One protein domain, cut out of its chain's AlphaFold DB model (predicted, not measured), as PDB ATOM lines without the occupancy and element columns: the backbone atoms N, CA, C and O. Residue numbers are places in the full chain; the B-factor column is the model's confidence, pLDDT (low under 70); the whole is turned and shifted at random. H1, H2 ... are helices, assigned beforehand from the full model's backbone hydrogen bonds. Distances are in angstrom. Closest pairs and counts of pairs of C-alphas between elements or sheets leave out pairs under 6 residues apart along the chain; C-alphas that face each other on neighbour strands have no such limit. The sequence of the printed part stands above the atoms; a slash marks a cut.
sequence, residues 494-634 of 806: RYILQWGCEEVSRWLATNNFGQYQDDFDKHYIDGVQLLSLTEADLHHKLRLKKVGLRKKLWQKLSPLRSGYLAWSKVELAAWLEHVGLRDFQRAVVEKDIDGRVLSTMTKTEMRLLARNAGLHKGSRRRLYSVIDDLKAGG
ATOM      1  N   ARG A 494     107.714 209.243 150.274       42.41
ATOM      2  CA  ARG A 494     107.836 209.902 148.962       42.41
ATOM      3  C   ARG A 494     109.030 210.860 148.862       42.41
ATOM      4  O   ARG A 494     109.672 210.887 147.819       42.41
ATOM      5  N   TYR A 495     109.348 211.592 149.929       51.31
ATOM      6  CA  TYR A 495     110.520 212.470 150.010       51.31
ATOM      7  C   TYR A 495     111.817 211.669 150.238       51.31
ATOM      8  O   TYR A 495     112.818 211.902 149.567       51.31
ATOM      9  N   ILE A 496     111.786 210.635 151.084       57.81
ATOM     10  CA  ILE A 496     112.946 209.749 151.307       57.81
ATOM     11  C   ILE A 496     113.267 208.918 150.052       57.81
ATOM     12  O   ILE A 496     114.426 208.678 149.746       57.81
ATOM     13  N   LEU A 497     112.263 208.525 149.266       55.72
ATOM     14  CA  LEU A 497     112.413 207.830 147.982       55.72
ATOM     15  C   LEU A 497     113.150 208.679 146.921       55.72
ATOM     16  O   LEU A 497     113.537 208.132 145.891       55.72
ATOM     17  N   GLN A 498     113.353 209.980 147.162       56.75
ATOM     18  CA  GLN A 498     114.121 210.893 146.303       56.75
ATOM     19  C   GLN A 498     115.565 211.118 146.793       56.75
ATOM     20  O   GLN A 498     116.367 211.689 146.060       56.75
ATOM     21  N   TRP A 499     115.918 210.675 148.007       72.06
ATOM     22  CA  TRP A 499     117.257 210.863 148.574       72.06
ATOM     23  C   TRP A 499     118.327 210.080 147.809       72.06
ATOM     24  O   TRP A 499     118.233 208.856 147.666       72.06
ATOM     25  N   GLY A 500     119.399 210.771 147.412       71.81
ATOM     26  CA  GLY A 500     120.635 210.138 146.976       71.81
ATOM     27  C   GLY A 500     121.420 209.543 148.149       71.81
ATOM     28  O   GLY A 500     120.993 209.557 149.306       71.81
ATOM     29  N   CYS A 501     122.609 209.016 147.852       81.31
ATOM     30  CA  CYS A 501     123.519 208.526 148.895       81.31
ATOM     31  C   CYS A 501     123.983 209.664 149.822       81.31
ATOM     32  O   CYS A 501     124.142 209.449 151.022       81.31
ATOM     33  N   GLU A 502     124.150 210.883 149.291       76.25
ATOM     34  CA  GLU A 502     124.607 212.031 150.079       76.25
ATOM     35  C   GLU A 502     123.571 212.445 151.134       76.25
ATOM     36  O   GLU A 502     123.929 212.642 152.289       76.25
ATOM     37  N   GLU A 503     122.281 212.471 150.786       71.88
ATOM     38  CA  GLU A 503     121.172 212.780 151.701       71.88
ATOM     39  C   GLU A 503     121.060 211.726 152.812       71.88
ATOM     40  O   GLU A 503     120.914 212.066 153.988       71.88
ATOM     41  N   VAL A 504     121.209 210.440 152.464       79.19
ATOM     42  CA  VAL A 504     121.266 209.344 153.444       79.19
ATOM     43  C   VAL A 504     122.453 209.523 154.391       79.19
ATOM     44  O   VAL A 504     122.290 209.424 155.611       79.19
ATOM     45  N   SER A 505     123.636 209.842 153.867       81.69
ATOM     46  CA  SER A 505     124.827 210.088 154.680       81.69
ATOM     47  C   SER A 505     124.709 211.358 155.533       81.69
ATOM     48  O   SER A 505     125.111 211.343 156.702       81.69
ATOM     49  N   ARG A 506     124.072 212.423 155.035       70.12
ATOM     50  CA  ARG A 506     123.729 213.645 155.786       70.12
ATOM     51  C   ARG A 506     122.783 213.314 156.949       70.12
ATOM     52  O   ARG A 506     123.073 213.654 158.096       70.12
ATOM     53  N   TRP A 507     121.730 212.532 156.700       78.75
ATOM     54  CA  TRP A 507     120.800 212.051 157.730       78.75
ATOM     55  C   TRP A 507     121.471 211.168 158.796       78.75
ATOM     56  O   TRP A 507     121.153 211.288 159.988       78.75
ATOM     57  N   LEU A 508     122.423 210.311 158.403       80.06
ATOM     58  CA  LEU A 508     123.216 209.510 159.341       80.06
ATOM     59  C   LEU A 508     124.045 210.397 160.277       80.06
ATOM     60  O   LEU A 508     124.083 210.112 161.475       80.06
ATOM     61  N   ALA A 509     124.666 211.477 159.787       73.94
ATOM     62  CA  ALA A 509     125.384 212.424 160.645       73.94
ATOM     63  C   ALA A 509     124.458 213.029 161.710       73.94
ATOM     64  O   ALA A 509     124.713 212.855 162.905       73.94
ATOM     65  N   THR A 510     123.339 213.626 161.290       65.12
ATOM     66  CA  THR A 510     122.353 214.275 162.177       65.12
ATOM     67  C   THR A 510     121.776 213.320 163.231       65.12
ATOM     68  O   THR A 510     121.454 213.732 164.344       65.12
ATOM     69  N   ASN A 511     121.701 212.015 162.943       67.56
ATOM     70  CA  ASN A 511     121.207 211.003 163.884       67.56
ATOM     71  C   ASN A 511     122.296 210.325 164.741       67.56
ATOM     72  O   ASN A 511     121.993 209.357 165.438       67.56
ATOM     73  N   ASN A 512     123.532 210.844 164.764       79.38
ATOM     74  CA  ASN A 512     124.692 210.274 165.476       79.38
ATOM     75  C   ASN A 512     125.159 208.898 164.946       79.38
ATOM     76  O   ASN A 512     125.714 208.078 165.681       79.38
ATOM     77  N   PHE A 513     124.976 208.659 163.646       84.50
ATOM     78  CA  PHE A 513     125.479 207.499 162.900       84.50
ATOM     79  C   PHE A 513     126.505 207.868 161.814       84.50
ATOM     80  O   PHE A 513     126.925 206.983 161.075       84.50
ATOM     81  N   GLY A 514     126.964 209.126 161.737       78.88
ATOM     82  CA  GLY A 514     127.909 209.605 160.708       78.88
ATOM     83  C   GLY A 514     129.182 208.754 160.561       78.88
ATOM     84  O   GLY A 514     129.677 208.543 159.464       78.88
ATOM     85  N   GLN A 515     129.638 208.120 161.643       82.25
ATOM     86  CA  GLN A 515     130.732 207.135 161.638       82.25
ATOM     87  C   GLN A 515     130.487 205.859 160.787       82.25
ATOM     88  O   GLN A 515     131.350 204.983 160.765       82.25
ATOM     89  N   TYR A 516     129.324 205.730 160.134       85.56
ATOM     90  CA  TYR A 516     128.962 204.658 159.198       85.56
ATOM     91  C   TYR A 516     128.713 205.145 157.760       85.56
ATOM     92  O   TYR A 516     128.379 204.316 156.918       85.56
ATOM     93  N   GLN A 517     128.904 206.437 157.456       85.88
ATOM     94  CA  GLN A 517     128.794 206.990 156.093       85.88
ATOM     95  C   GLN A 517     129.664 206.194 155.104       85.88
ATOM     96  O   GLN A 517     129.126 205.592 154.179       85.88
ATOM     97  N   ASP A 518     130.960 206.015 155.412       83.44
ATOM     98  CA  ASP A 518     131.916 205.200 154.635       83.44
ATOM     99  C   ASP A 518     131.409 203.758 154.317       83.44
ATOM    100  O   ASP A 518     131.823 203.178 153.310       83.44
ATOM    101  N   ASP A 519     130.531 203.151 155.138       85.25
ATOM    102  CA  ASP A 519     129.913 201.833 154.871       85.25
ATOM    103  C   ASP A 519     128.589 201.945 154.072       85.25
ATOM    104  O   ASP A 519     128.296 201.061 153.264       85.25
ATOM    105  N   PHE A 520     127.792 203.006 154.253       91.06
ATOM    106  CA  PHE A 520     126.548 203.248 153.499       91.06
ATOM    107  C   PHE A 520     126.826 203.734 152.067       91.06
ATOM    108  O   PHE A 520     126.295 203.149 151.120       91.06
ATOM    109  N   ASP A 521     127.711 204.717 151.891       84.69
ATOM    110  CA  ASP A 521     128.115 205.258 150.584       84.69
ATOM    111  C   ASP A 521     128.734 204.160 149.709       84.69
ATOM    112  O   ASP A 521     128.375 203.973 148.548       84.69
ATOM    113  N   LYS A 522     129.607 203.339 150.305       86.56
ATOM    114  CA  LYS A 522     130.228 202.173 149.657       86.56
ATOM    115  C   LYS A 522     129.221 201.121 149.190       86.56
ATOM    116  O   LYS A 522     129.503 200.359 148.263       86.56
ATOM    117  N   HIS A 523     128.073 201.043 149.853       85.12
ATOM    118  CA  HIS A 523     126.973 200.165 149.479       85.12
ATOM    119  C   HIS A 523     125.899 200.864 148.635       85.12
ATOM    120  O   HIS A 523     124.881 200.230 148.351       85.12
ATOM    121  N   TYR A 524     126.161 202.107 148.207       84.75
ATOM    122  CA  TYR A 524     125.278 202.977 147.433       84.75
ATOM    123  C   TYR A 524     123.866 203.037 148.021       84.75
ATOM    124  O   TYR A 524     122.892 202.872 147.297       84.75
ATOM    125  N   ILE A 525     123.748 203.187 149.345       85.19
ATOM    126  CA  ILE A 525     122.443 203.264 150.007       85.19
ATOM    127  C   ILE A 525     121.810 204.633 149.726       85.19
ATOM    128  O   ILE A 525     121.997 205.578 150.484       85.19
ATOM    129  N   ASP A 526     121.045 204.712 148.641       78.56
ATOM    130  CA  ASP A 526     120.013 205.730 148.425       78.56
ATOM    131  C   ASP A 526     118.839 205.566 149.417       78.56
ATOM    132  O   ASP A 526     118.758 204.584 150.168       78.56
ATOM    133  N   GLY A 527     117.908 206.520 149.443       67.12
ATOM    134  CA  GLY A 527     116.782 206.486 150.379       67.12
ATOM    135  C   GLY A 527     115.760 205.368 150.126       67.12
ATOM    136  O   GLY A 527     115.137 204.878 151.073       67.12
ATOM    137  N   VAL A 528     115.639 204.873 148.891       63.00
ATOM    138  CA  VAL A 528     114.799 203.706 148.565       63.00
ATOM    139  C   VAL A 528     115.395 202.441 149.183       63.00
ATOM    140  O   VAL A 528     114.689 201.635 149.804       63.00
ATOM    141  N   GLN A 529     116.717 202.296 149.097       76.94
ATOM    142  CA  GLN A 529     117.460 201.249 149.784       76.94
ATOM    143  C   GLN A 529     117.411 201.426 151.304       76.94
ATOM    144  O   GLN A 529     117.184 200.435 151.997       76.94
ATOM    145  N   LEU A 530     117.539 202.650 151.835       80.62
ATOM    146  CA  LEU A 530     117.447 202.960 153.270       80.62
ATOM    147  C   LEU A 530     116.119 202.477 153.874       80.62
ATOM    148  O   LEU A 530     116.106 201.857 154.944       80.62
ATOM    149  N   LEU A 531     115.003 202.695 153.172       70.31
ATOM    150  CA  LEU A 531     113.677 202.187 153.541       70.31
ATOM    151  C   LEU A 531     113.541 200.661 153.382       70.31
ATOM    152  O   LEU A 531     112.712 200.053 154.055       70.31
ATOM    153  N   SER A 532     114.376 200.034 152.550       66.81
ATOM    154  CA  SER A 532     114.332 198.598 152.237       66.81
ATOM    155  C   SER A 532     115.271 197.718 153.084       66.81
ATOM    156  O   SER A 532     115.131 196.496 153.057       66.81
ATOM    157  N   LEU A 533     116.216 198.289 153.849       74.31
ATOM    158  CA  LEU A 533     117.152 197.529 154.704       74.31
ATOM    159  C   LEU A 533     116.426 196.655 155.745       74.31
ATOM    160  O   LEU A 533     115.571 197.154 156.478       74.31
ATOM    161  N   THR A 534     116.823 195.394 155.907       72.12
ATOM    162  CA  THR A 534     116.409 194.542 157.040       72.12
ATOM    163  C   THR A 534     117.353 194.697 158.248       72.12
ATOM    164  O   THR A 534     118.459 195.227 158.115       72.12
ATOM    165  N   GLU A 535     116.992 194.193 159.443       69.31
ATOM    166  CA  GLU A 535     117.962 194.138 160.563       69.31
ATOM    167  C   GLU A 535     119.165 193.233 160.217       69.31
ATOM    168  O   GLU A 535     120.286 193.461 160.683       69.31
ATOM    169  N   ALA A 536     118.954 192.238 159.345       70.62
ATOM    170  CA  ALA A 536     120.017 191.405 158.798       70.62
ATOM    171  C   ALA A 536     120.938 192.196 157.853       70.62
ATOM    172  O   ALA A 536     122.152 192.019 157.930       70.62
ATOM    173  N   ASP A 537     120.423 193.122 157.038       78.19
ATOM    174  CA  ASP A 537     121.262 194.022 156.234       78.19
ATOM    175  C   ASP A 537     122.084 194.956 157.122       78.19
ATOM    176  O   ASP A 537     123.293 195.078 156.917       78.19
ATOM    177  N   LEU A 538     121.484 195.544 158.166       81.69
ATOM    178  CA  LEU A 538     122.243 196.327 159.148       81.69
ATOM    179  C   LEU A 538     123.388 195.499 159.757       81.69
ATOM    180  O   LEU A 538     124.501 195.997 159.914       81.69
ATOM    181  N   HIS A 539     123.139 194.230 160.088       79.19
ATOM    182  CA  HIS A 539     124.137 193.356 160.700       79.19
ATOM    183  C   HIS A 539     125.232 192.875 159.729       79.19
ATOM    184  O   HIS A 539     126.413 192.901 160.085       79.19
ATOM    185  N   HIS A 540     124.849 192.429 158.530       76.62
ATOM    186  CA  HIS A 540     125.707 191.694 157.595       76.62
ATOM    187  C   HIS A 540     126.191 192.538 156.404       76.62
ATOM    188  O   HIS A 540     127.381 192.481 156.098       76.62
ATOM    189  N   LYS A 541     125.317 193.338 155.768       79.25
ATOM    190  CA  LYS A 541     125.687 194.265 154.674       79.25
ATOM    191  C   LYS A 541     126.470 195.449 155.257       79.25
ATOM    192  O   LYS A 541     127.624 195.659 154.913       79.25
ATOM    193  N   LEU A 542     125.876 196.137 156.233       83.19
ATOM    194  CA  LEU A 542     126.363 197.399 156.809       83.19
ATOM    195  C   LEU A 542     127.122 197.228 158.139       83.19
ATOM    196  O   LEU A 542     127.392 198.196 158.843       83.19
ATOM    197  N   ARG A 543     127.493 195.987 158.489       79.81
ATOM    198  CA  ARG A 543     128.498 195.648 159.521       79.81
ATOM    199  C   ARG A 543     128.219 196.154 160.948       79.81
ATOM    200  O   ARG A 543     129.108 196.081 161.804       79.81
ATOM    201  N   LEU A 544     126.992 196.572 161.271       81.81
ATOM    202  CA  LEU A 544     126.582 197.060 162.596       81.81
ATOM    203  C   LEU A 544     126.452 195.894 163.598       81.81
ATOM    204  O   LEU A 544     125.366 195.473 164.004       81.81
ATOM    205  N   LYS A 545     127.590 195.343 164.031       76.88
ATOM    206  CA  LYS A 545     127.657 194.163 164.916       76.88
ATOM    207  C   LYS A 545     127.049 194.388 166.308       76.88
ATOM    208  O   LYS A 545     126.520 193.452 166.904       76.88
ATOM    209  N   LYS A 546     127.069 195.620 166.833       83.81
ATOM    210  CA  LYS A 546     126.517 195.951 168.162       83.81
ATOM    211  C   LYS A 546     124.980 195.972 168.138       83.81
ATOM    212  O   LYS A 546     124.386 196.903 167.602       83.81
ATOM    213  N   VAL A 547     124.337 195.004 168.798       74.94
ATOM    214  CA  VAL A 547     122.862 194.866 168.866       74.94
ATOM    215  C   VAL A 547     122.170 196.153 169.337       74.94
ATOM    216  O   VAL A 547     121.255 196.635 168.678       74.94
ATOM    217  N   GLY A 548     122.636 196.760 170.434       73.44
ATOM    218  CA  GLY A 548     122.056 198.007 170.956       73.44
ATOM    219  C   GLY A 548     122.200 199.209 170.012       73.44
ATOM    220  O   GLY A 548     121.404 200.138 170.086       73.44
ATOM    221  N   LEU A 549     123.175 199.181 169.097       76.94
ATOM    222  CA  LEU A 549     123.354 200.213 168.078       76.94
ATOM    223  C   LEU A 549     122.407 199.995 166.892       76.94
ATOM    224  O   LEU A 549     121.778 200.953 166.453       76.94
ATOM    225  N   ARG A 550     122.236 198.744 166.431       83.44
ATOM    226  CA  ARG A 550     121.196 198.416 165.439       83.44
ATOM    227  C   ARG A 550     119.815 198.791 165.946       83.44
ATOM    228  O   ARG A 550     119.083 199.425 165.206       83.44
ATOM    229  N   LYS A 551     119.489 198.489 167.209       72.31
ATOM    230  CA  LYS A 551     118.211 198.895 167.813       72.31
ATOM    231  C   LYS A 551     118.014 200.414 167.790       72.31
ATOM    232  O   LYS A 551     116.955 200.851 167.363       72.31
ATOM    233  N   LYS A 552     119.033 201.213 168.137       75.62
ATOM    234  CA  LYS A 552     118.963 202.683 168.026       75.62
ATOM    235  C   LYS A 552     118.768 203.172 166.586       75.62
ATOM    236  O   LYS A 552     117.983 204.087 166.369       75.62
ATOM    237  N   LEU A 553     119.449 202.571 165.605       78.06
ATOM    238  CA  LEU A 553     119.264 202.935 164.195       78.06
ATOM    239  C   LEU A 553     117.877 202.518 163.692       78.06
ATOM    240  O   LEU A 553     117.208 203.289 163.019       78.06
ATOM    241  N   TRP A 554     117.406 201.333 164.077       74.88
ATOM    242  CA  TRP A 554     116.078 200.825 163.738       74.88
ATOM    243  C   TRP A 554     114.965 201.691 164.343       74.88
ATOM    244  O   TRP A 554     114.013 202.020 163.650       74.88
ATOM    245  N   GLN A 555     115.134 202.173 165.580       64.44
ATOM    246  CA  GLN A 555     114.252 203.173 166.204       64.44
ATOM    247  C   GLN A 555     114.224 204.515 165.450       64.44
ATOM    248  O   GLN A 555     113.233 205.231 165.529       64.44
ATOM    249  N   LYS A 556     115.278 204.858 164.696       68.00
ATOM    250  CA  LYS A 556     115.302 206.030 163.805       68.00
ATOM    251  C   LYS A 556     114.773 205.736 162.396       68.00
ATOM    252  O   LYS A 556     114.240 206.640 161.769       68.00
ATOM    253  N   LEU A 557     114.863 204.492 161.921       68.25
ATOM    254  CA  LEU A 557     114.308 204.042 160.636       68.25
ATOM    255  C   LEU A 557     112.808 203.699 160.702       68.25
ATOM    256  O   LEU A 557     112.131 203.796 159.684       68.25
ATOM    257  N   SER A 558     112.275 203.297 161.861       59.28
ATOM    258  CA  SER A 558     110.869 202.878 161.983       59.28
ATOM    259  C   SER A 558     109.877 204.012 161.688       59.28
ATOM    260  O   SER A 558     108.980 203.780 160.880       59.28
ATOM    261  N   PRO A 559     110.047 205.250 162.206       51.59
ATOM    262  CA  PRO A 559     109.176 206.372 161.842       51.59
ATOM    263  C   PRO A 559     109.212 206.684 160.341       51.59
ATOM    264  O   PRO A 559     108.172 206.860 159.721       51.59
ATOM    265  N   LEU A 560     110.399 206.641 159.722       55.72
ATOM    266  CA  LEU A 560     110.573 206.851 158.278       55.72
ATOM    267  C   LEU A 560     109.817 205.819 157.422       55.72
ATOM    268  O   LEU A 560     109.461 206.086 156.278       55.72
ATOM    269  N   ARG A 561     109.562 204.630 157.981       56.72
ATOM    270  CA  ARG A 561     108.821 203.539 157.333       56.72
ATOM    271  C   ARG A 561     107.338 203.533 157.696       56.72
ATOM    272  O   ARG A 561     106.534 203.132 156.863       56.72
ATOM    273  N   SER A 562     106.955 204.002 158.888       49.72
ATOM    274  CA  SER A 562     105.557 204.024 159.358       49.72
ATOM    275  C   SER A 562     104.646 204.931 158.522       49.72
ATOM    276  O   SER A 562     103.431 204.738 158.508       49.72
ATOM    277  N   GLY A 563     105.234 205.844 157.740       52.34
ATOM    278  CA  GLY A 563     104.541 206.690 156.764       52.34
ATOM    279  C   GLY A 563     103.814 205.933 155.647       52.34
ATOM    280  O   GLY A 563     103.094 206.561 154.877       52.34
ATOM    281  N   TYR A 564     103.935 204.599 155.564       55.19
ATOM    282  CA  TYR A 564     103.166 203.794 154.609       55.19
ATOM    283  C   TYR A 564     101.646 203.946 154.754       55.19
ATOM    284  O   TYR A 564     100.933 203.768 153.775       55.19
ATOM    285  N   LEU A 565     101.135 204.352 155.921       50.53
ATOM    286  CA  LEU A 565      99.712 204.670 156.119       50.53
ATOM    287  C   LEU A 565      99.207 205.875 155.304       50.53
ATOM    288  O   LEU A 565      97.994 206.046 155.190       50.53
ATOM    289  N   ALA A 566     100.117 206.694 154.769       49.59
ATOM    290  CA  ALA A 566      99.824 207.842 153.913       49.59
ATOM    291  C   ALA A 566     100.184 207.602 152.433       49.59
ATOM    292  O   ALA A 566      99.966 208.488 151.613       49.59
ATOM    293  N   TRP A 567     100.736 206.435 152.066       59.22
ATOM    294  CA  TRP A 567     101.165 206.189 150.686       59.22
ATOM    295  C   TRP A 567      99.985 206.105 149.734       59.22
ATOM    296  O   TRP A 567      99.113 205.244 149.893       59.22
ATOM    297  N   SER A 568     100.037 206.908 148.675       59.84
ATOM    298  CA  SER A 568      99.161 206.732 147.525       59.84
ATOM    299  C   SER A 568      99.381 205.354 146.884       59.84
ATOM    300  O   SER A 568     100.453 204.747 146.980       59.84
ATOM    301  N   LYS A 569      98.377 204.869 146.144       65.94
ATOM    302  CA  LYS A 569      98.491 203.656 145.312       65.94
ATOM    303  C   LYS A 569      99.695 203.682 144.358       65.94
ATOM    304  O   LYS A 569     100.227 202.624 144.035       65.94
ATOM    305  N   VAL A 570     100.153 204.870 143.944       61.72
ATOM    306  CA  VAL A 570     101.318 205.058 143.062       61.72
ATOM    307  C   VAL A 570     102.633 204.902 143.831       61.72
ATOM    308  O   VAL A 570     103.522 204.194 143.363       61.72
ATOM    309  N   GLU A 571     102.753 205.479 145.029       58.69
ATOM    310  CA  GLU A 571     103.932 205.288 145.892       58.69
ATOM    311  C   GLU A 571     104.066 203.833 146.347       58.69
ATOM    312  O   GLU A 571     105.144 203.243 146.234       58.69
ATOM    313  N   LEU A 572     102.960 203.218 146.783       70.25
ATOM    314  CA  LEU A 572     102.934 201.806 147.156       70.25
ATOM    315  C   LEU A 572     103.306 200.909 145.963       70.25
ATOM    316  O   LEU A 572     104.074 199.962 146.127       70.25
ATOM    317  N   ALA A 573     102.823 201.222 144.757       68.75
ATOM    318  CA  ALA A 573     103.189 200.525 143.527       68.75
ATOM    319  C   ALA A 573     104.688 200.660 143.188       68.75
ATOM    320  O   ALA A 573     105.341 199.649 142.917       68.75
ATOM    321  N   ALA A 574     105.249 201.871 143.235       59.59
ATOM    322  CA  ALA A 574     106.662 202.122 142.939       59.59
ATOM    323  C   ALA A 574     107.597 201.424 143.944       59.59
ATOM    324  O   ALA A 574     108.574 200.774 143.557       59.59
ATOM    325  N   TRP A 575     107.263 201.474 145.236       69.75
ATOM    326  CA  TRP A 575     107.997 200.744 146.267       69.75
ATOM    327  C   TRP A 575     107.874 199.218 146.090       69.75
ATOM    328  O   TRP A 575     108.885 198.517 146.180       69.75
ATOM    329  N   LEU A 576     106.686 198.692 145.748       72.06
ATOM    330  CA  LEU A 576     106.486 197.264 145.447       72.06
ATOM    331  C   LEU A 576     107.329 196.788 144.258       72.06
ATOM    332  O   LEU A 576     107.862 195.677 144.289       72.06
ATOM    333  N   GLU A 577     107.484 197.616 143.227       72.00
ATOM    334  CA  GLU A 577     108.384 197.338 142.107       72.00
ATOM    335  C   GLU A 577     109.846 197.239 142.562       72.00
ATOM    336  O   GLU A 577     110.520 196.257 142.225       72.00
ATOM    337  N   HIS A 578     110.312 198.190 143.380       60.50
ATOM    338  CA  HIS A 578     111.684 198.204 143.894       60.50
ATOM    339  C   HIS A 578     111.984 197.006 144.813       60.50
ATOM    340  O   HIS A 578     113.006 196.339 144.639       60.50
ATOM    341  N   VAL A 579     111.074 196.632 145.725       63.34
ATOM    342  CA  VAL A 579     111.243 195.417 146.555       63.34
ATOM    343  C   VAL A 579     111.019 194.108 145.775       63.34
ATOM    344  O   VAL A 579     111.001 193.026 146.366       63.34
ATOM    345  N   GLY A 580     110.897 194.161 144.444       68.31
ATOM    346  CA  GLY A 580     110.850 192.992 143.567       68.31
ATOM    347  C   GLY A 580     109.519 192.240 143.605       68.31
ATOM    348  O   GLY A 580     109.509 191.009 143.549       68.31
ATOM    349  N   LEU A 581     108.408 192.970 143.729       77.25
ATOM    350  CA  LEU A 581     107.032 192.468 143.785       77.25
ATOM    351  C   LEU A 581     106.157 193.092 142.672       77.25
ATOM    352  O   LEU A 581     104.977 193.366 142.884       77.25
ATOM    353  N   ARG A 582     106.723 193.270 141.467       75.31
ATOM    354  CA  ARG A 582     106.059 193.845 140.269       75.31
ATOM    355  C   ARG A 582     104.747 193.145 139.873       75.31
ATOM    356  O   ARG A 582     103.809 193.784 139.411       75.31
ATOM    357  N   ASP A 583     104.631 191.840 140.124       74.69
ATOM    358  CA  ASP A 583     103.373 191.103 139.907       74.69
ATOM    359  C   ASP A 583     102.246 191.594 140.843       74.69
ATOM    360  O   ASP A 583     101.068 191.568 140.493       74.69
ATOM    361  N   PHE A 584     102.601 192.064 142.047       78.94
ATOM    362  CA  PHE A 584     101.665 192.567 143.059       78.94
ATOM    363  C   PHE A 584     101.366 194.056 142.883       78.94
ATOM    364  O   PHE A 584     100.220 194.457 143.051       78.94
ATOM    365  N   GLN A 585     102.369 194.848 142.483       79.31
ATOM    366  CA  GLN A 585     102.232 196.248 142.057       79.31
ATOM    367  C   GLN A 585     101.022 196.431 141.129       79.31
ATOM    368  O   GLN A 585     100.171 197.280 141.384       79.31
ATOM    369  N   ARG A 586     100.901 195.593 140.089       74.38
ATOM    370  CA  ARG A 586      99.777 195.666 139.150       74.38
ATOM    371  C   ARG A 586      98.427 195.473 139.843       74.38
ATOM    372  O   ARG A 586      97.539 196.293 139.661       74.38
ATOM    373  N   ALA A 587      98.293 194.445 140.678       79.50
ATOM    374  CA  ALA A 587      97.053 194.154 141.399       79.50
ATOM    375  C   ALA A 587      96.722 195.160 142.519       79.50
ATOM    376  O   ALA A 587      95.590 195.177 143.002       79.50
ATOM    377  N   VAL A 588      97.696 195.972 142.940       76.94
ATOM    378  CA  VAL A 588      97.513 197.121 143.837       76.94
ATOM    379  C   VAL A 588      96.945 198.315 143.065       76.94
ATOM    380  O   VAL A 588      95.939 198.878 143.489       76.94
ATOM    381  N   VAL A 589      97.499 198.631 141.887       73.56
ATOM    382  CA  VAL A 589      96.987 199.694 140.999       73.56
ATOM    383  C   VAL A 589      95.603 199.348 140.433       73.56
ATOM    384  O   VAL A 589      94.695 200.168 140.501       73.56
ATOM    385  N   GLU A 590      95.400 198.123 139.935       78.19
ATOM    386  CA  GLU A 590      94.121 197.644 139.370       78.19
ATOM    387  C   GLU A 590      92.959 197.620 140.379       78.19
ATOM    388  O   GLU A 590      91.802 197.491 139.975       78.19
ATOM    389  N   LYS A 591      93.248 197.690 141.685       77.81
ATOM    390  CA  LYS A 591      92.248 197.601 142.763       77.81
ATOM    391  C   LYS A 591      92.223 198.803 143.698       77.81
ATOM    392  O   LYS A 591      91.615 198.712 144.760       77.81
ATOM    393  N   ASP A 592      92.867 199.897 143.302       70.44
ATOM    394  CA  ASP A 592      92.881 201.155 144.051       70.44
ATOM    395  C   ASP A 592      93.394 201.020 145.498       70.44
ATOM    396  O   ASP A 592      92.936 201.688 146.419       70.44
ATOM    397  N   ILE A 593      94.357 200.119 145.714       75.62
ATOM    398  CA  ILE A 593      94.892 199.836 147.048       75.62
ATOM    399  C   ILE A 593      95.955 200.884 147.384       75.62
ATOM    400  O   ILE A 593      97.069 200.848 146.866       75.62
ATOM    401  N   ASP A 594      95.611 201.805 148.275       71.44
ATOM    402  CA  ASP A 594      96.574 202.668 148.958       71.44
ATOM    403  C   ASP A 594      97.200 201.955 150.182       71.44
ATOM    404  O   ASP A 594      96.878 200.805 150.518       71.44
ATOM    405  N   GLY A 595      98.125 202.625 150.869       66.75
ATOM    406  CA  GLY A 595      98.789 202.065 152.047       66.75
ATOM    407  C   GLY A 595      97.916 201.937 153.310       66.75
ATOM    408  O   GLY A 595      98.198 201.088 154.162       66.75
ATOM    409  N   ARG A 596      96.811 202.689 153.418       62.09
ATOM    410  CA  ARG A 596      95.792 202.568 154.481       62.09
ATOM    411  C   ARG A 596      94.858 201.378 154.225       62.09
ATOM    412  O   ARG A 596      94.534 200.630 155.150       62.09
ATOM    413  N   VAL A 597      94.482 201.125 152.973       73.44
ATOM    414  CA  VAL A 597      93.798 199.892 152.565       73.44
ATOM    415  C   VAL A 597      94.714 198.699 152.852       73.44
ATOM    416  O   VAL A 597      94.309 197.759 153.536       73.44
ATOM    417  N   LEU A 598      95.991 198.756 152.458       75.50
ATOM    418  CA  LEU A 598      96.953 197.684 152.744       75.50
ATOM    419  C   LEU A 598      97.136 197.418 154.254       75.50
ATOM    420  O   LEU A 598      97.288 196.257 154.663       75.50
ATOM    421  N   SER A 599      97.108 198.457 155.099       66.06
ATOM    422  CA  SER A 599      97.230 198.313 156.558       66.06
ATOM    423  C   SER A 599      96.011 197.633 157.188       66.06
ATOM    424  O   SER A 599      96.179 196.757 158.040       66.06
ATOM    425  N   THR A 600      94.810 197.930 156.693       67.00
ATOM    426  CA  THR A 600      93.545 197.341 157.162       67.00
ATOM    427  C   THR A 600      93.267 195.938 156.607       67.00
ATOM    428  O   THR A 600      92.636 195.139 157.295       67.00
ATOM    429  N   MET A 601      93.806 195.576 155.432       74.69
ATOM    430  CA  MET A 601      93.671 194.225 154.859       74.69
ATOM    431  C   MET A 601      94.104 193.109 155.826       74.69
ATOM    432  O   MET A 601      95.249 193.072 156.309       74.69
ATOM    433  N   THR A 602      93.229 192.119 156.014       78.62
ATOM    434  CA  THR A 602      93.523 190.900 156.775       78.62
ATOM    435  C   THR A 602      94.529 190.004 156.050       78.62
ATOM    436  O   THR A 602      94.663 190.007 154.819       78.62
ATOM    437  N   LYS A 603      95.179 189.103 156.803       73.88
ATOM    438  CA  LYS A 603      96.053 188.071 156.219       73.88
ATOM    439  C   LYS A 603      95.308 187.105 155.282       73.88
ATOM    440  O   LYS A 603      95.969 186.393 154.533       73.88
ATOM    441  N   THR A 604      93.972 187.063 155.283       78.00
ATOM    442  CA  THR A 604      93.176 186.236 154.358       78.00
ATOM    443  C   THR A 604      92.954 186.944 153.024       78.00
ATOM    444  O   THR A 604      93.261 186.368 151.979       78.00
ATOM    445  N   GLU A 605      92.515 188.202 153.039       80.94
ATOM    446  CA  GLU A 605      92.322 189.003 151.819       80.94
ATOM    447  C   GLU A 605      93.647 189.212 151.086       80.94
ATOM    448  O   GLU A 605      93.721 189.053 149.872       80.94
ATOM    449  N   MET A 606      94.729 189.453 151.827       82.00
ATOM    450  CA  MET A 606      96.073 189.610 151.269       82.00
ATOM    451  C   MET A 606      96.585 188.326 150.591       82.00
ATOM    452  O   MET A 606      97.227 188.383 149.542       82.00
ATOM    453  N   ARG A 607      96.242 187.145 151.135       80.44
ATOM    454  CA  ARG A 607      96.520 185.842 150.500       80.44
ATOM    455  C   ARG A 607      95.675 185.604 149.251       80.44
ATOM    456  O   ARG A 607      96.149 184.914 148.347       80.44
ATOM    457  N   LEU A 608      94.447 186.122 149.205       82.62
ATOM    458  CA  LEU A 608      93.567 186.037 148.039       82.62
ATOM    459  C   LEU A 608      94.045 186.982 146.930       82.62
ATOM    460  O   LEU A 608      94.253 186.542 145.805       82.62
ATOM    461  N   LEU A 609      94.339 188.239 147.263       83.38
ATOM    462  CA  LEU A 609      94.917 189.224 146.350       83.38
ATOM    463  C   LEU A 609      96.218 188.708 145.724       83.38
ATOM    464  O   LEU A 609      96.328 188.641 144.504       83.38
ATOM    465  N   ALA A 610      97.158 188.229 146.543       82.56
ATOM    466  CA  ALA A 610      98.431 187.691 146.063       82.56
ATOM    467  C   ALA A 610      98.305 186.354 145.303       82.56
ATOM    468  O   ALA A 610      99.249 185.936 144.638       82.56
ATOM    469  N   ARG A 611      97.169 185.646 145.401       81.44
ATOM    470  CA  ARG A 611      96.849 184.496 144.534       81.44
ATOM    471  C   ARG A 611      96.303 184.959 143.189       81.44
ATOM    472  O   ARG A 611      96.758 184.460 142.166       81.44
ATOM    473  N   ASN A 612      95.372 185.908 143.195       82.50
ATOM    474  CA  ASN A 612      94.716 186.406 141.987       82.50
ATOM    475  C   ASN A 612      95.687 187.228 141.117       82.50
ATOM    476  O   ASN A 612      95.603 187.169 139.900       82.50
ATOM    477  N   ALA A 613      96.665 187.889 141.742       79.81
ATOM    478  CA  ALA A 613      97.816 188.530 141.100       79.81
ATOM    479  C   ALA A 613      98.887 187.541 140.575       79.81
ATOM    480  O   ALA A 613      99.949 187.954 140.125       79.81
ATOM    481  N   GLY A 614      98.669 186.224 140.682       81.31
ATOM    482  CA  GLY A 614      99.553 185.199 140.114       81.31
ATOM    483  C   GLY A 614     100.865 184.919 140.863       81.31
ATOM    484  O   GLY A 614     101.617 184.044 140.430       81.31
ATOM    485  N   LEU A 615     101.160 185.584 141.991       80.44
ATOM    486  CA  LEU A 615     102.483 185.498 142.629       80.44
ATOM    487  C   LEU A 615     102.891 184.059 142.983       80.44
ATOM    488  O   LEU A 615     102.186 183.304 143.668       80.44
ATOM    489  N   HIS A 616     104.127 183.708 142.634       79.19
ATOM    490  CA  HIS A 616     104.679 182.392 142.930       79.19
ATOM    491  C   HIS A 616     104.912 182.156 144.446       79.19
ATOM    492  O   HIS A 616     104.809 183.057 145.283       79.19
ATOM    493  N   LYS A 617     105.198 180.907 144.857       75.25
ATOM    494  CA  LYS A 617     105.373 180.520 146.284       75.25
ATOM    495  C   LYS A 617     106.599 181.181 146.956       75.25
ATOM    496  O   LYS A 617     106.682 181.219 148.186       75.25
ATOM    497  N   GLY A 618     107.543 181.692 146.164       71.50
ATOM    498  CA  GLY A 618     108.630 182.566 146.623       71.50
ATOM    499  C   GLY A 618     108.123 183.978 146.915       71.50
ATOM    500  O   GLY A 618     108.078 184.381 148.075       71.50
ATOM    501  N   SER A 619     107.654 184.680 145.878       74.81
ATOM    502  CA  SER A 619     107.193 186.075 145.938       74.81
ATOM    503  C   SER A 619     106.128 186.308 147.015       74.81
ATOM    504  O   SER A 619     106.213 187.287 147.742       74.81
ATOM    505  N   ARG A 620     105.191 185.366 147.219       79.00
ATOM    506  CA  ARG A 620     104.203 185.449 148.317       79.00
ATOM    507  C   ARG A 620     104.823 185.432 149.716       79.00
ATOM    508  O   ARG A 620     104.337 186.138 150.586       79.00
ATOM    509  N   ARG A 621     105.889 184.656 149.953       75.62
ATOM    510  CA  ARG A 621     106.592 184.673 151.252       75.62
ATOM    511  C   ARG A 621     107.357 185.978 151.458       75.62
ATOM    512  O   ARG A 621     107.328 186.497 152.567       75.62
ATOM    513  N   ARG A 622     107.966 186.528 150.400       72.25
ATOM    514  CA  ARG A 622     108.598 187.857 150.442       72.25
ATOM    515  C   ARG A 622     107.562 188.940 150.756       72.25
ATOM    516  O   ARG A 622     107.746 189.662 151.721       72.25
ATOM    517  N   LEU A 623     106.447 188.970 150.022       76.38
ATOM    518  CA  LEU A 623     105.322 189.884 150.248       76.38
ATOM    519  C   LEU A 623     104.834 189.863 151.704       76.38
ATOM    520  O   LEU A 623     104.727 190.919 152.315       76.38
ATOM    521  N   TYR A 624     104.558 188.682 152.272       80.25
ATOM    522  CA  TYR A 624     104.077 188.609 153.656       80.25
ATOM    523  C   TYR A 624     105.141 189.028 154.674       80.25
ATOM    524  O   TYR A 624     104.769 189.652 155.654       80.25
ATOM    525  N   SER A 625     106.431 188.737 154.442       69.88
ATOM    526  CA  SER A 625     107.510 189.241 155.307       69.88
ATOM    527  C   SER A 625     107.528 190.763 155.289       69.88
ATOM    528  O   SER A 625     107.291 191.372 156.318       69.88
ATOM    529  N   VAL A 626     107.691 191.372 154.111       65.19
ATOM    530  CA  VAL A 626     107.864 192.827 153.998       65.19
ATOM    531  C   VAL A 626     106.612 193.585 154.476       65.19
ATOM    532  O   VAL A 626     106.736 194.670 155.034       65.19
ATOM    533  N   ILE A 627     105.406 193.020 154.334       70.06
ATOM    534  CA  ILE A 627     104.191 193.629 154.900       70.06
ATOM    535  C   ILE A 627     104.059 193.392 156.412       70.06
ATOM    536  O   ILE A 627     103.619 194.304 157.108       70.06
ATOM    537  N   ASP A 628     104.435 192.229 156.949       69.00
ATOM    538  CA  ASP A 628     104.483 192.044 158.408       69.00
ATOM    539  C   ASP A 628     105.562 192.952 159.042       69.00
ATOM    540  O   ASP A 628     105.315 193.524 160.101       69.00
ATOM    541  N   ASP A 629     106.686 193.186 158.351       58.78
ATOM    542  CA  ASP A 629     107.733 194.150 158.720       58.78
ATOM    543  C   ASP A 629     107.208 195.607 158.689       58.78
ATOM    544  O   ASP A 629     107.442 196.363 159.635       58.78
ATOM    545  N   LEU A 630     106.447 196.005 157.655       58.38
ATOM    546  CA  LEU A 630     105.767 197.315 157.603       58.38
ATOM    547  C   LEU A 630     104.758 197.482 158.749       58.38
ATOM    548  O   LEU A 630     104.765 198.503 159.435       58.38
ATOM    549  N   LYS A 631     103.893 196.483 158.977       61.50
ATOM    550  CA  LYS A 631     102.859 196.547 160.022       61.50
ATOM    551  C   LYS A 631     103.469 196.562 161.427       61.50
ATOM    552  O   LYS A 631     102.962 197.283 162.281       61.50
ATOM    553  N   ALA A 632     104.586 195.867 161.650       55.41
ATOM    554  CA  ALA A 632     105.354 195.959 162.892       55.41
ATOM    555  C   ALA A 632     105.972 197.355 163.113       55.41
ATOM    556  O   ALA A 632     106.050 197.813 164.249       55.41
ATOM    557  N   GLY A 633     106.369 198.055 162.043       47.41
ATOM    558  CA  GLY A 633     106.974 199.389 162.119       47.41
ATOM    559  C   GLY A 633     106.027 200.537 162.506       47.41
ATOM    560  O   GLY A 633     106.506 201.648 162.731       47.41
ATOM    561  N   GLY A 634     104.713 200.288 162.577       40.53
ATOM    562  CA  GLY A 634     103.683 201.267 162.957       40.53
ATOM    563  C   GLY A 634     102.924 200.941 164.250       40.53
ATOM    564  O   GLY A 634     101.880 201.538 164.489       40.53
TER     565      GLY A 634
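What this domain is: This is residues 494 to 634 of the 806 residues of the protein "Serine/threonine protein phosphatase" of Ectocarpus siliculosus (UniProt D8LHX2). Two lobes of short helices are joined by one long helix, H5, which packs on H3 and H4 of the first lobe and reaches the second lobe with its last residues, 561 to 566, where it meets H8 and H10. The first lobe holds the hairpin H1 and H2 with H3 and H4; the second holds the hairpin H6 and H7 with H8, H9 and H10, and is loosely put together. The printed part has 141 residues with ten named helices, H1 to H10 in chain order, and no named strand; the class is all helix, mostly crossed in packing. It is compact, with a radius of gyration of the C-alphas of 15.7 A, and elongated in outline, spanning 46 by 26 by 24 A.

How they stand to each other: Start at the hub, H5, residues 547 to 566, which has a kink of 34 degrees near residue 556. With residues 550 to 554 alone it touches H4, residues 535 to 541, closest at the C-alphas of Leu 538 and Arg 550, 6.7 A. H3, residues 527 to 532, only just touches H5, with 3 pairs of C-alphas within 8 A, closest at Leu 531 and Arg 561, 6.3 A. Beyond H3, look to H1, residues 501 to 510, which touches it about perpendicular at 78 degrees, with C-alphas 504 and 527 closest at 6.1 A. H1 and H2, residues 514 to 522, form a hairpin at a shallow tilt of 13 degrees, closest at C-alphas 508 and 514, 4.9 A. At its other end H5 touches H8, residues 595 to 600, at C-alphas 565 and 596, 4.7 A, and H10, residues 619 to 632, at C-alphas 562 and 630, 6.9 A. H6, residues 569 to 578, and H7, residues 582 to 589, form a hairpin at 3 degrees, with C-alphas 573 and 585 closest at 4.6 A. H9, residues 603 to 612, is close to but not clearly touching H10, at C-alphas 610 and 620, 6.6 A. Every O i to N i+4 pair is within hydrogen-bond range in H1, H3, H4, H6, H8, H9 and H10; H5 has 10 of 16, H7 3 of 4, and H2 2 of 5 beside 3 of 6 O i to N i+3 pairs.

Where its parts are: Find C-alpha 547 at (122.862, 194.866, 168.866); H5 runs 30.4 A from there to C-alpha 566 at (99.824, 207.842, 153.913). H10 measures 19.7 A and ends at C-alpha 632, (105.354, 195.959, 162.892). H1 measures 14.5 A, H9 14.4 A, H6 14.3 A and H2 13.5 A; H7, H4, H8 and H3 are shorter.

The domain as a whole: The two C-alphas farthest apart, those of Gln 515 and Asn 612, are 46.0 A apart. The printed part has no cut, and no link is long. The mean pLDDT of the printed part is 72.1; look for values under 70 in 47 residues, among them 555 to 571.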